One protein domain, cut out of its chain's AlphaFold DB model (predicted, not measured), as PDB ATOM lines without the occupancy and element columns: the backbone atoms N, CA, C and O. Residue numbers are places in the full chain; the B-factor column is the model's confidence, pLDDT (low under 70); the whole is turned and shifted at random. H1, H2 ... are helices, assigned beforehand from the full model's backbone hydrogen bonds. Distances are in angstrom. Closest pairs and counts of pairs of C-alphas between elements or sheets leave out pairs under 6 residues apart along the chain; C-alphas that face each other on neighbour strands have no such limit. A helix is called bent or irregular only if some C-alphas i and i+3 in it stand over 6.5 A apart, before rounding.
ATOM      1  N   ARG A   2      28.246 -50.037 -56.449       39.25
ATOM      2  CA  ARG A   2      26.860 -50.496 -56.271       39.25
ATOM      3  C   ARG A   2      26.503 -50.464 -54.786       39.25
ATOM      4  O   ARG A   2      26.934 -51.313 -54.024       39.25
ATOM      5  N   PHE A   3      25.670 -49.512 -54.394       46.00
ATOM      6  CA  PHE A   3      24.696 -49.763 -53.332       46.00
ATOM      7  C   PHE A   3      23.331 -49.703 -53.988       46.00
ATOM      8  O   PHE A   3      22.541 -48.788 -53.781       46.00
ATOM      9  N   HIS A   4      23.094 -50.664 -54.876       45.78
ATOM     10  CA  HIS A   4      21.725 -50.983 -55.208       45.78
ATOM     11  C   HIS A   4      21.188 -51.692 -53.986       45.78
ATOM     12  O   HIS A   4      21.796 -52.617 -53.452       45.78
ATOM     13  N   MET A   5      20.071 -51.177 -53.515       45.94
ATOM     14  CA  MET A   5      19.480 -51.514 -52.247       45.94
ATOM     15  C   MET A   5      18.279 -52.475 -52.364       45.94
ATOM     16  O   MET A   5      17.342 -52.337 -51.579       45.94
ATOM     17  N   PRO A   6      18.234 -53.450 -53.304       40.69
ATOM     18  CA  PRO A   6      17.120 -54.386 -53.352       40.69
ATOM     19  C   PRO A   6      17.153 -55.409 -52.204       40.69
ATOM     20  O   PRO A   6      16.293 -56.277 -52.149       40.69
ATOM     21  N   LEU A   7      18.121 -55.332 -51.282       44.56
ATOM     22  CA  LEU A   7      18.436 -56.402 -50.330       44.56
ATOM     23  C   LEU A   7      17.848 -56.239 -48.927       44.56
ATOM     24  O   LEU A   7      18.175 -57.025 -48.050       44.56
ATOM     25  N   PHE A   8      16.958 -55.276 -48.704       46.50
ATOM     26  CA  PHE A   8      16.216 -55.216 -47.444       46.50
ATOM     27  C   PHE A   8      14.759 -55.673 -47.584       46.50
ATOM     28  O   PHE A   8      13.956 -55.394 -46.708       46.50
ATOM     29  N   GLU A   9      14.375 -56.338 -48.673       49.81
ATOM     30  CA  GLU A   9      12.973 -56.686 -48.930       49.81
ATOM     31  C   GLU A   9      12.697 -58.173 -48.662       49.81
ATOM     32  O   GLU A   9      13.271 -59.045 -49.310       49.81
ATOM     33  N   LYS A  10      11.733 -58.481 -47.785       42.69
ATOM     34  CA  LYS A  10      11.060 -59.787 -47.797       42.69
ATOM     35  C   LYS A  10       9.881 -59.708 -48.769       42.69
ATOM     36  O   LYS A  10       9.012 -58.850 -48.617       42.69
ATOM     37  N   GLN A  11       9.836 -60.593 -49.767       47.34
ATOM     38  CA  GLN A  11       8.665 -60.753 -50.637       47.34
ATOM     39  C   GLN A  11       7.511 -61.366 -49.827       47.34
ATOM     40  O   GLN A  11       7.373 -62.580 -49.748       47.34
ATOM     41  N   SER A  12       6.690 -60.543 -49.182       40.72
ATOM     42  CA  SER A  12       5.415 -60.973 -48.601       40.72
ATOM     43  C   SER A  12       4.384 -59.862 -48.780       40.72
ATOM     44  O   SER A  12       4.735 -58.686 -48.798       40.72
ATOM     45  N   GLY A  13       3.135 -60.245 -49.028       43.34
ATOM     46  CA  GLY A  13       2.128 -59.423 -49.698       43.34
ATOM     47  C   GLY A  13       1.694 -58.136 -48.985       43.34
ATOM     48  O   GLY A  13       1.815 -57.996 -47.775       43.34
ATOM     49  N   SER A  14       1.161 -57.219 -49.805       41.03
ATOM     50  CA  SER A  14       0.329 -56.026 -49.525       41.03
ATOM     51  C   SER A  14       0.716 -55.002 -48.445       41.03
ATOM     52  O   SER A  14       0.139 -53.917 -48.463       41.03
ATOM     53  N   GLU A  15       1.671 -55.250 -47.555       43.84
ATOM     54  CA  GLU A  15       2.094 -54.268 -46.550       43.84
ATOM     55  C   GLU A  15       3.252 -53.374 -47.035       43.84
ATOM     56  O   GLU A  15       4.055 -53.785 -47.885       43.84
ATOM     57  N   PRO A  16       3.351 -52.121 -46.539       45.22
ATOM     58  CA  PRO A  16       4.478 -51.246 -46.842       45.22
ATOM     59  C   PRO A  16       5.793 -51.931 -46.448       45.22
ATOM     60  O   PRO A  16       6.022 -52.274 -45.292       45.22
ATOM     61  N   ARG A  17       6.640 -52.145 -47.460       52.16
ATOM     62  CA  ARG A  17       7.864 -52.952 -47.404       52.16
ATOM     63  C   ARG A  17       8.814 -52.435 -46.321       52.16
ATOM     64  O   ARG A  17       9.352 -51.335 -46.445       52.16
ATOM     65  N   ASN A  18       9.003 -53.238 -45.279       57.16
ATOM     66  CA  ASN A  18       9.962 -52.980 -44.211       57.16
ATOM     67  C   ASN A  18      11.337 -53.535 -44.583       57.16
ATOM     68  O   ASN A  18      11.434 -54.598 -45.189       57.16
ATOM     69  N   VAL A  19      12.379 -52.804 -44.187       65.75
ATOM     70  CA  VAL A  19      13.768 -53.263 -44.229       65.75
ATOM     71  C   VAL A  19      13.873 -54.543 -43.391       65.75
ATOM     72  O   VAL A  19      13.569 -54.493 -42.198       65.75
ATOM     73  N   ASP A  20      14.289 -55.671 -43.977       76.06
ATOM     74  CA  ASP A  20      14.611 -56.881 -43.217       76.06
ATOM     75  C   ASP A  20      15.887 -56.630 -42.420       76.06
ATOM     76  O   ASP A  20      17.011 -56.810 -42.891       76.06
ATOM     77  N   GLY A  21      15.687 -56.172 -41.188       83.44
ATOM     78  CA  GLY A  21      16.759 -55.881 -40.255       83.44
ATOM     79  C   GLY A  21      17.613 -57.098 -39.901       83.44
ATOM     80  O   GLY A  21      18.633 -56.911 -39.257       83.44
ATOM     81  N   ASN A  22      17.239 -58.322 -40.287       89.81
ATOM     82  CA  ASN A  22      17.960 -59.533 -39.893       89.81
ATOM     83  C   ASN A  22      19.015 -59.992 -40.900       89.81
ATOM     84  O   ASN A  22      19.830 -60.835 -40.545       89.81
ATOM     85  N   SER A  23      19.005 -59.475 -42.131       88.31
ATOM     86  CA  SER A  23      19.891 -59.945 -43.202       88.31
ATOM     87  C   SER A  23      20.291 -58.801 -44.135       88.31
ATOM     88  O   SER A  23      19.811 -58.669 -45.259       88.31
ATOM     89  N   LEU A  24      21.195 -57.955 -43.657       88.12
ATOM     90  CA  LEU A  24      21.741 -56.804 -44.364       88.12
ATOM     91  C   LEU A  24      23.005 -57.203 -45.162       88.12
ATOM     92  O   LEU A  24      23.821 -57.976 -44.661       88.12
ATOM     93  N   PRO A  25      23.262 -56.639 -46.356       86.69
ATOM     94  CA  PRO A  25      24.427 -57.000 -47.173       86.69
ATOM     95  C   PRO A  25      25.778 -56.825 -46.457       86.69
ATOM     96  O   PRO A  25      25.906 -55.885 -45.669       86.69
ATOM     97  N   PRO A  26      26.826 -57.602 -46.798       87.69
ATOM     98  CA  PRO A  26      28.147 -57.522 -46.155       87.69
ATOM     99  C   PRO A  26      28.765 -56.113 -46.123       87.69
ATOM    100  O   PRO A  26      29.423 -55.734 -45.157       87.69
ATOM    101  N   ALA A  27      28.495 -55.292 -47.142       88.00
ATOM    102  CA  ALA A  27      29.002 -53.922 -47.250       88.00
ATOM    103  C   ALA A  27      28.217 -52.877 -46.421       88.00
ATOM    104  O   ALA A  27      28.559 -51.694 -46.437       88.00
ATOM    105  N   THR A  28      27.158 -53.277 -45.702       90.81
ATOM    106  CA  THR A  28      26.259 -52.353 -44.980       90.81
ATOM    107  C   THR A  28      26.996 -51.526 -43.937       90.81
ATOM    108  O   THR A  28      26.794 -50.315 -43.864       90.81
ATOM    109  N   ARG A  29      27.880 -52.148 -43.150       93.62
ATOM    110  CA  ARG A  29      28.622 -51.456 -42.089       93.62
ATOM    111  C   ARG A  29      29.431 -50.275 -42.628       93.62
ATOM    112  O   ARG A  29      29.300 -49.158 -42.126       93.62
ATOM    113  N   ASP A  30      30.227 -50.510 -43.665       91.75
ATOM    114  CA  ASP A  30      31.068 -49.474 -44.274       91.75
ATOM    115  C   ASP A  30      30.223 -48.419 -44.983       91.75
ATOM    116  O   ASP A  30      30.504 -47.221 -44.899       91.75
ATOM    117  N   TYR A  31      29.131 -48.847 -45.619       90.25
ATOM    118  CA  TYR A  31      28.188 -47.945 -46.259       90.25
ATOM    119  C   TYR A  31      27.575 -46.943 -45.286       90.25
ATOM    120  O   TYR A  31      27.601 -45.745 -45.564       90.25
ATOM    121  N   LEU A  32      27.058 -47.398 -44.140       93.06
ATOM    122  CA  LEU A  32      26.441 -46.508 -43.153       93.06
ATOM    123  C   LEU A  32      27.424 -45.422 -42.695       93.06
ATOM    124  O   LEU A  32      27.040 -44.256 -42.598       93.06
ATOM    125  N   LYS A  33      28.704 -45.770 -42.511       93.25
ATOM    126  CA  LYS A  33      29.753 -44.819 -42.106       93.25
ATOM    127  C   LYS A  33      29.990 -43.706 -43.127       93.25
ATOM    128  O   LYS A  33      30.337 -42.595 -42.742       93.25
ATOM    129  N   VAL A  34      29.779 -43.968 -44.416       90.38
ATOM    130  CA  VAL A  34      29.984 -42.973 -45.484       90.38
ATOM    131  C   VAL A  34      28.685 -42.348 -45.999       90.38
ATOM    132  O   VAL A  34      28.724 -41.300 -46.648       90.38
ATOM    133  N   ALA A  35      27.531 -42.954 -45.710       90.62
ATOM    134  CA  ALA A  35      26.234 -42.570 -46.263       90.62
ATOM    135  C   ALA A  35      25.857 -41.121 -45.939       90.62
ATOM    136  O   ALA A  35      25.334 -40.416 -46.805       90.62
ATOM    137  N   ALA A  36      26.183 -40.643 -44.733       88.62
ATOM    138  CA  ALA A  36      25.844 -39.285 -44.320       88.62
ATOM    139  C   ALA A  36      26.433 -38.224 -45.269       88.62
ATOM    140  O   ALA A  36      25.728 -37.335 -45.745       88.62
ATOM    141  N   ASN A  37      27.712 -38.378 -45.621       86.62
ATOM    142  CA  ASN A  37      28.430 -37.452 -46.503       86.62
ATOM    143  C   ASN A  37      27.944 -37.532 -47.960       86.62
ATOM    144  O   ASN A  37      28.142 -36.605 -48.750       86.62
ATOM    145  N   ARG A  38      27.302 -38.641 -48.340       86.06
ATOM    146  CA  ARG A  38      26.740 -38.813 -49.683       86.06
ATOM    147  C   ARG A  38      25.403 -38.105 -49.833       86.06
ATOM    148  O   ARG A  38      25.249 -37.348 -50.780       86.06
ATOM    149  N   ILE A  39      24.485 -38.324 -48.897       89.06
ATOM    150  CA  ILE A  39      23.097 -37.839 -48.963       89.06
ATOM    151  C   ILE A  39      22.988 -36.325 -48.752       89.06
ATOM    152  O   ILE A  39      22.112 -35.683 -49.329       89.06
ATOM    153  N   GLY A  40      23.897 -35.744 -47.968       88.00
ATOM    154  CA  GLY A  40      23.946 -34.302 -47.740       88.00
ATOM    155  C   GLY A  40      22.949 -33.801 -46.690       88.00
ATOM    156  O   GLY A  40      22.080 -34.524 -46.202       88.00
ATOM    157  N   HIS A  41      23.109 -32.534 -46.306       93.12
ATOM    158  CA  HIS A  41      22.405 -31.921 -45.175       93.12
ATOM    159  C   HIS A  41      20.881 -31.878 -45.354       93.12
ATOM    160  O   HIS A  41      20.139 -32.364 -44.502       93.12
ATOM    161  N   THR A  42      20.419 -31.341 -46.486       93.00
ATOM    162  CA  THR A  42      19.001 -31.053 -46.749       93.00
ATOM    163  C   THR A  42      18.114 -32.294 -46.672       93.00
ATOM    164  O   THR A  42      16.969 -32.211 -46.232       93.00
ATOM    165  N   ALA A  43      18.622 -33.457 -47.078       91.62
ATOM    166  CA  ALA A  43      17.861 -34.697 -47.040       91.62
ATOM    167  C   ALA A  43      17.663 -35.221 -45.607       91.62
ATOM    168  O   ALA A  43      16.540 -35.589 -45.258       91.62
ATOM    169  N   PHE A  44      18.698 -35.202 -44.756       94.19
ATOM    170  CA  PHE A  44      18.550 -35.599 -43.348       94.19
ATOM    171  C   PHE A  44      17.678 -34.635 -42.555       94.19
ATOM    172  O   PHE A  44      16.855 -35.084 -41.760       94.19
ATOM    173  N   GLU A  45      17.810 -33.337 -42.803       95.62
ATOM    174  CA  GLU A  45      16.988 -32.331 -42.140       95.62
ATOM    175  C   GLU A  45      15.507 -32.522 -42.490       95.62
ATOM    176  O   GLU A  45      14.676 -32.662 -41.595       95.62
ATOM    177  N   LYS A  46      15.179 -32.654 -43.783       94.38
ATOM    178  CA  LYS A  46      13.789 -32.812 -44.239       94.38
ATOM    179  C   LYS A  46      13.163 -34.161 -43.880       94.38
ATOM    180  O   LYS A  46      11.962 -34.211 -43.636       94.38
ATOM    181  N   ARG A  47      13.925 -35.262 -43.909       92.50
ATOM    182  CA  ARG A  47      13.369 -36.627 -43.768       92.50
ATOM    183  C   ARG A  47      13.549 -37.244 -42.388       92.50
ATOM    184  O   ARG A  47      12.741 -38.084 -42.009       92.50
ATOM    185  N   ALA A  48      14.600 -36.869 -41.668       93.56
ATOM    186  CA  ALA A  48      14.924 -37.421 -40.353       93.56
ATOM    187  C   ALA A  48      14.916 -36.362 -39.237       93.56
ATOM    188  O   ALA A  48      15.070 -36.723 -38.074       93.56
ATOM    189  N   GLY A  49      14.762 -35.072 -39.563       96.12
ATOM    190  CA  GLY A  49      14.785 -33.988 -38.579       96.12
ATOM    191  C   GLY A  49      16.144 -33.811 -37.898       96.12
ATOM    192  O   GLY A  49      16.211 -33.315 -36.777       96.12
ATOM    193  N   LEU A  50      17.235 -34.260 -38.533       96.56
ATOM    194  CA  LEU A  50      18.580 -34.211 -37.960       96.56
ATOM    195  C   LEU A  50      19.524 -33.362 -38.801       96.56
ATOM    196  O   LEU A  50      19.510 -33.418 -40.028       96.56
ATOM    197  N   SER A  51      20.438 -32.672 -38.118       96.88
ATOM    198  CA  SER A  51      21.603 -32.078 -38.770       96.88
ATOM    199  C   SER A  51      22.527 -33.162 -39.332       96.88
ATOM    200  O   SER A  51      22.606 -34.275 -38.800       96.88
ATOM    201  N   LEU A  52      23.304 -32.817 -40.363       95.62
ATOM    202  CA  LEU A  52      24.263 -33.734 -40.993       95.62
ATOM    203  C   LEU A  52      25.230 -34.363 -39.973       95.62
ATOM    204  O   LEU A  52      25.453 -35.572 -39.983       95.62
ATOM    205  N   LYS A  53      25.758 -33.560 -39.041       96.94
ATOM    206  CA  LYS A  53      26.669 -34.029 -37.982       96.94
ATOM    207  C   LYS A  53      25.994 -35.047 -37.054       96.94
ATOM    208  O   LYS A  53      26.612 -36.045 -36.682       96.94
ATOM    209  N   ALA A  54      24.734 -34.811 -36.682       97.25
ATOM    210  CA  ALA A  54      23.968 -35.728 -35.842       97.25
ATOM    211  C   ALA A  54      23.602 -37.021 -36.587       97.25
ATOM    212  O   ALA A  54      23.701 -38.101 -36.002       97.25
ATOM    213  N   ALA A  55      23.235 -36.927 -37.867       97.06
ATOM    214  CA  ALA A  55      22.970 -38.083 -38.719       97.06
ATOM    215  C   ALA A  55      24.228 -38.948 -38.896       97.06
ATOM    216  O   ALA A  55      24.171 -40.150 -38.659       97.06
ATOM    217  N   HIS A  56      25.380 -38.336 -39.192       97.06
ATOM    218  CA  HIS A  56      26.668 -39.030 -39.295       97.06
ATOM    219  C   HIS A  56      27.029 -39.762 -37.997       97.06
ATOM    220  O   HIS A  56      27.340 -40.948 -38.020       97.06
ATOM    221  N   LYS A  57      26.931 -39.087 -36.839       97.75
ATOM    222  CA  LYS A  57      27.186 -39.726 -35.537       97.75
ATOM    223  C   LYS A  57      26.257 -40.922 -35.297       97.75
ATOM    224  O   LYS A  57      26.725 -41.965 -34.851       97.75
ATOM    225  N   THR A  58      24.967 -40.767 -35.601       97.56
ATOM    226  CA  THR A  58      23.964 -41.837 -35.472       97.56
ATOM    227  C   THR A  58      24.318 -43.031 -36.360       97.56
ATOM    228  O   THR A  58      24.364 -44.152 -35.872       97.56
ATOM    229  N   LEU A  59      24.640 -42.799 -37.635       96.44
ATOM    230  CA  LEU A  59      24.984 -43.857 -38.589       96.44
ATOM    231  C   LEU A  59      26.269 -44.599 -38.224       96.44
ATOM    232  O   LEU A  59      26.290 -45.821 -38.303       96.44
ATOM    233  N   CYS A  60      27.317 -43.896 -37.785       97.12
ATOM    234  CA  CYS A  60      28.543 -44.549 -37.319       97.12
ATOM    235  C   CYS A  60      28.290 -45.401 -36.071       97.12
ATOM    236  O   CYS A  60      28.729 -46.545 -36.015       97.12
ATOM    237  N   SER A  61      27.537 -44.866 -35.102       97.44
ATOM    238  CA  SER A  61      27.160 -45.603 -33.892       97.44
ATOM    239  C   SER A  61      26.343 -46.853 -34.224       97.44
ATOM    240  O   SER A  61      26.580 -47.910 -33.651       97.44
ATOM    241  N   LEU A  62      25.400 -46.741 -35.160       96.62
ATOM    242  CA  LEU A  62      24.587 -47.859 -35.626       96.62
ATOM    243  C   LEU A  62      25.438 -48.907 -36.354       96.62
ATOM    244  O   LEU A  62      25.311 -50.093 -36.073       96.62
ATOM    245  N   ALA A  63      26.344 -48.468 -37.234       96.50
ATOM    246  CA  ALA A  63      27.264 -49.329 -37.974       96.50
ATOM    247  C   ALA A  63      28.169 -50.163 -37.055       96.50
ATOM    248  O   ALA A  63      28.453 -51.319 -37.352       96.50
ATOM    249  N   ASP A  64      28.636 -49.588 -35.947       97.25
ATOM    250  CA  ASP A  64      29.485 -50.298 -34.984       97.25
ATOM    251  C   ASP A  64      28.702 -51.244 -34.060       97.25
ATOM    252  O   ASP A  64      29.306 -52.126 -33.457       97.25
ATOM    253  N   ARG A  65      27.373 -51.100 -33.990       97.50
ATOM    254  CA  ARG A  65      26.462 -51.978 -33.234       97.50
ATOM    255  C   ARG A  65      25.832 -53.089 -34.080       97.50
ATOM    256  O   ARG A  65      25.074 -53.887 -33.535       97.50
ATOM    257  N   LEU A  66      26.097 -53.138 -35.387       96.81
ATOM    258  CA  LEU A  66      25.599 -54.217 -36.243       96.81
ATOM    259  C   LEU A  66      26.136 -55.573 -35.765       96.81
ATOM    260  O   LEU A  66      27.319 -55.710 -35.451       96.81
ATOM    261  N   VAL A  67      25.265 -56.579 -35.748       97.25
ATOM    262  CA  VAL A  67      25.598 -57.945 -35.332       97.25
ATOM    263  C   VAL A  67      25.948 -58.760 -36.581       97.25
ATOM    264  O   VAL A  67      25.149 -58.782 -37.513       97.25
ATOM    265  N   PRO A  68      27.129 -59.392 -36.671       97.31
ATOM    266  CA  PRO A  68      27.464 -60.228 -37.820       97.31
ATOM    267  C   PRO A  68      26.689 -61.552 -37.777       97.31
ATOM    268  O   PRO A  68      26.635 -62.210 -36.736       97.31
ATOM    269  N   ASN A  69      26.140 -61.965 -38.916       96.38
ATOM    270  CA  ASN A  69      25.541 -63.285 -39.105       96.38
ATOM    271  C   ASN A  69      26.595 -64.316 -39.566       96.38
ATOM    272  O   ASN A  69      27.646 -63.935 -40.089       96.38
ATOM    273  N   PRO A  70      26.326 -65.634 -39.440       96.62
ATOM    274  CA  PRO A  70      27.245 -66.686 -39.899       96.62
ATOM    275  C   PRO A  70      27.548 -66.682 -41.408       96.62
ATOM    276  O   PRO A  70      28.546 -67.255 -41.832       96.62
ATOM    277  N   ASP A  71      26.695 -66.061 -42.222       93.12
ATOM    278  CA  ASP A  71      26.788 -65.989 -43.685       93.12
ATOM    279  C   ASP A  71      27.458 -64.694 -44.197       93.12
ATOM    280  O   ASP A  71      27.354 -64.362 -45.377       93.12
ATOM    281  N   ASN A  72      28.156 -63.962 -43.318       91.56
ATOM    282  CA  ASN A  72      28.765 -62.647 -43.570       91.56
ATOM    283  C   ASN A  72      27.771 -61.505 -43.859       91.56
ATOM    284  O   ASN A  72      28.195 -60.413 -44.251       91.56
ATOM    285  N   THR A  73      26.467 -61.712 -43.659       92.94
ATOM    286  CA  THR A  73      25.498 -60.610 -43.616       92.94
ATOM    287  C   THR A  73      25.532 -59.915 -42.249       92.94
ATOM    288  O   THR A  73      26.202 -60.362 -41.313       92.94
ATOM    289  N   TRP A  74      24.835 -58.788 -42.127       94.38
ATOM    290  CA  TRP A  74      24.682 -58.071 -40.862       94.38
ATOM    291  C   TRP A  74      23.237 -58.097 -40.384       94.38
ATOM    292  O   TRP A  74      22.308 -58.148 -41.178       94.38
ATOM    293  N   GLN A  75      23.043 -57.972 -39.084       94.81
ATOM    294  CA  GLN A  75      21.754 -57.799 -38.443       94.81
ATOM    295  C   GLN A  75      21.742 -56.471 -37.675       94.81
ATOM    296  O   GLN A  75      22.738 -56.055 -37.074       94.81
ATOM    297  N   MET A  76      20.602 -55.785 -37.713       94.31
ATOM    298  CA  MET A  76      20.322 -54.603 -36.910       94.31
ATOM    299  C   MET A  76      20.357 -54.966 -35.420       94.31
ATOM    300  O   MET A  76      19.824 -56.010 -35.039       94.31
ATOM    301  N   PRO A  77      20.931 -54.115 -34.556       95.69
ATOM    302  CA  PRO A  77      20.913 -54.370 -33.125       95.69
ATOM    303  C   PRO A  77      19.464 -54.423 -32.606       95.69
ATOM    304  O   PRO A  77      18.628 -53.627 -33.045       95.69
ATOM    305  N   PRO A  78      19.150 -55.325 -31.658       92.25
ATOM    306  CA  PRO A  78      17.787 -55.512 -31.153       92.25
ATOM    307  C   PRO A  78      17.246 -54.284 -30.402       92.25
ATOM    308  O   PRO A  78      16.038 -54.135 -30.247       92.25
ATOM    309  N   ASP A  79      18.136 -53.404 -29.944       94.31
ATOM    310  CA  ASP A  79      17.866 -52.213 -29.140       94.31
ATOM    311  C   ASP A  79      18.075 -50.902 -29.926       94.31
ATOM    312  O   ASP A  79      18.459 -49.871 -29.363       94.31
ATOM    313  N   TRP A  80      17.877 -50.913 -31.246       93.69
ATOM    314  CA  TRP A  80      17.888 -49.674 -32.029       93.69
ATOM    315  C   TRP A  80      16.727 -48.736 -31.662       93.69
ATOM    316  O   TRP A  80      15.644 -49.151 -31.255       93.69
ATOM    317  N   THR A  81      16.965 -47.441 -31.810       94.75
ATOM    318  CA  THR A  81      16.011 -46.378 -31.466       94.75
ATOM    319  C   THR A  81      15.197 -45.918 -32.679       94.75
ATOM    320  O   THR A  81      15.661 -46.008 -33.816       94.75
ATOM    321  N   ASP A  82      14.034 -45.295 -32.455       91.94
ATOM    322  CA  ASP A  82      13.234 -44.671 -33.531       91.94
ATOM    323  C   ASP A  82      14.034 -43.643 -34.340       91.94
ATOM    324  O   ASP A  82      13.857 -43.483 -35.549       91.94
ATOM    325  N   LYS A  83      14.965 -42.955 -33.673       94.50
ATOM    326  CA  LYS A  83      15.888 -42.019 -34.309       94.50
ATOM    327  C   LYS A  83      16.843 -42.730 -35.267       94.50
ATOM    328  O   LYS A  83      17.058 -42.248 -36.376       94.50
ATOM    329  N   GLU A  84      17.419 -43.859 -34.858       94.88
ATOM    330  CA  GLU A  84      18.270 -44.683 -35.726       94.88
ATOM    331  C   GLU A  84      17.474 -45.233 -36.908       94.88
ATOM    332  O   GLU A  84      17.941 -45.150 -38.044       94.88
ATOM    333  N   PHE A  85      16.241 -45.688 -36.665       90.31
ATOM    334  CA  PHE A  85      15.332 -46.128 -37.716       90.31
ATOM    335  C   PHE A  85      15.013 -45.009 -38.716       90.31
ATOM    336  O   PHE A  85      15.104 -45.227 -39.922       90.31
ATOM    337  N   ALA A  86      14.698 -43.795 -38.255       90.38
ATOM    338  CA  ALA A  86      14.407 -42.657 -39.127       90.38
ATOM    339  C   ALA A  86      15.609 -42.273 -40.008       90.38
ATOM    340  O   ALA A  86      15.452 -42.000 -41.202       90.38
ATOM    341  N   VAL A  87      16.821 -42.291 -39.444       93.94
ATOM    342  CA  VAL A  87      18.053 -42.013 -40.195       93.94
ATOM    343  C   VAL A  87      18.341 -43.120 -41.199       93.94
ATOM    344  O   VAL A  87      18.622 -42.812 -42.357       93.94
ATOM    345  N   LEU A  88      18.222 -44.388 -40.799       91.62
ATOM    346  CA  LEU A  88      18.386 -45.510 -41.715       91.62
ATOM    347  C   LEU A  88      17.359 -45.426 -42.843       91.62
ATOM    348  O   LEU A  88      17.747 -45.486 -44.003       91.62
ATOM    349  N   LYS A  89      16.081 -45.193 -42.526       88.69
ATOM    350  CA  LYS A  89      14.997 -45.002 -43.499       88.69
ATOM    351  C   LYS A  89      15.311 -43.882 -44.486       88.69
ATOM    352  O   LYS A  89      15.079 -44.049 -45.679       88.69
ATOM    353  N   CYS A  90      15.862 -42.762 -44.017       90.56
ATOM    354  CA  CYS A  90      16.329 -41.690 -44.892       90.56
ATOM    355  C   CYS A  90      17.383 -42.212 -45.877       90.56
ATOM    356  O   CYS A  90      17.185 -42.083 -47.086       90.56
ATOM    357  N   VAL A  91      18.431 -42.870 -45.367       90.25
ATOM    358  CA  VAL A  91      19.511 -43.441 -46.182       90.25
ATOM    359  C   VAL A  91      18.976 -44.425 -47.210       90.25
ATOM    360  O   VAL A  91      19.283 -44.307 -48.393       90.25
ATOM    361  N   VAL A  92      18.131 -45.355 -46.772       84.62
ATOM    362  CA  VAL A  92      17.624 -46.419 -47.631       84.62
ATOM    363  C   VAL A  92      16.574 -45.928 -48.641       84.62
ATOM    364  O   VAL A  92      16.293 -46.560 -49.650       84.62
ATOM    365  N   SER A  93      15.985 -44.757 -48.414       82.50
ATOM    366  CA  SER A  93      14.966 -44.194 -49.308       82.50
ATOM    367  C   SER A  93      15.520 -43.376 -50.477       82.50
ATOM    368  O   SER A  93      14.729 -42.818 -51.244       82.50
ATOM    369  N   LEU A  94      16.843 -43.234 -50.589       82.50
ATOM    370  CA  LEU A  94      17.486 -42.319 -51.526       82.50
ATOM    371  C   LEU A  94      18.503 -43.039 -52.407       82.50
ATOM    372  O   LEU A  94      19.435 -43.677 -51.925       82.50
ATOM    373  N   ILE A  95      18.358 -42.856 -53.717       78.88
ATOM    374  CA  ILE A  95      19.411 -43.163 -54.681       78.88
ATOM    375  C   ILE A  95      20.231 -41.887 -54.829       78.88
ATOM    376  O   ILE A  95      19.728 -40.875 -55.312       78.88
ATOM    377  N   VAL A  96      21.479 -41.925 -54.369       80.69
ATOM    378  CA  VAL A  96      22.419 -40.817 -54.538       80.69
ATOM    379  C   VAL A  96      23.419 -41.215 -55.604       80.69
ATOM    380  O   VAL A  96      24.214 -42.130 -55.385       80.69
ATOM    381  N   SER A  97      23.401 -40.501 -56.723       83.62
ATOM    382  CA  SER A  97      24.470 -40.572 -57.709       83.62
ATOM    383  C   SER A  97      25.342 -39.332 -57.590       83.62
ATOM    384  O   SER A  97      24.832 -38.214 -57.589       83.62
TER     385      SER A  97
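Overview. This is residues 2 to 97 of the 228 residues of an uncharacterized protein of Sinorhizobium sp. M4_45 (UniProt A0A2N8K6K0). Two helices, H1 and H3, lie side by side and run opposite ways, with H4 crossing H3 on one side of this pair and H2 set steeply at the end where H1 ends and H3 begins. At the other end of the pair lie the loops of residues 20 to 27 and 65 to 76, while residues 11 to 16 stick out as the tip of a loop. The printed part has 96 residues with four named helices, H1 H2 H3 H4 along the chain, and no named strand. The class is all helix, though under half of the residues, 44 of 96, are in named elements. The whole is compact, with a radius of gyration of the C-alphas of 12.9 A and spans of 33 by 31 by 28 A.

Arrangement. Residues 2 to 27 hold no named element, and residues 11 to 16 stand free. H1, residues 28 to 39, and H3, residues 52 to 64, touch at a shallow tilt of 7 degrees, opposite ways; their closest C-alphas are those of Arg 29 and Ala 63, 4.8 A apart. H2, residues 41 to 48, and H1 meet only through their link. H2 touches H3 through residues 52 to 55 of H3 alone, at a steep tilt of 64 degrees, the same way, with the C-alphas of His 41 and Leu 52 closest at 4.9 A. H4, residues 82 to 92, touches H3 about perpendicular to it, at 84 degrees, with the C-alphas of Thr 58 and Glu 84 closest at 6.4 A. H4 touches H2 at a steep tilt of 56 degrees, opposite ways, with the C-alphas of Ala 48 and Ala 86 closest at 5.4 A. H1, with residues 35 to 39 alone, and H4 only just touch, with 3 pairs of C-alphas within 8 A; the closest C-alphas are those of Ala 35 and Val 91, 6.8 A apart, and the lines are about perpendicular at 78 degrees. Helix packing is mostly crossed, with 1 of 5 touching pairs at a shallow tilt. Every O i to N i+4 pair is within hydrogen-bond range in H2, H3 and H4, and 6 of 8 are in H1.

Along the chain. H1 begins at C-alpha 28, (26.259, -52.353, -44.980), and is 15.4 A long; it is irregular, with C-alphas 33 and 36 standing 7.1 A apart. H2 is 10.5 A long. H3 begins at C-alpha 52, (24.263, -33.734, -40.993), and is 18.4 A long. Residues 67 to 68 pair with residues 74 to 75, antiparallel. H4 is 14.9 A long and ends at C-alpha 92, (17.624, -46.419, -47.631).

Size, cuts and confidence. The two C-alphas farthest apart are those of Thr 42 and Pro 70, at 37.2 A. The printed part has no cut. The links from H1 to H2 and from H2 to H3 are tight, and that from H3 to H4, 17 residues, is long. The mean pLDDT of the printed part is 83.5, and residues 2 to 19 are under 70.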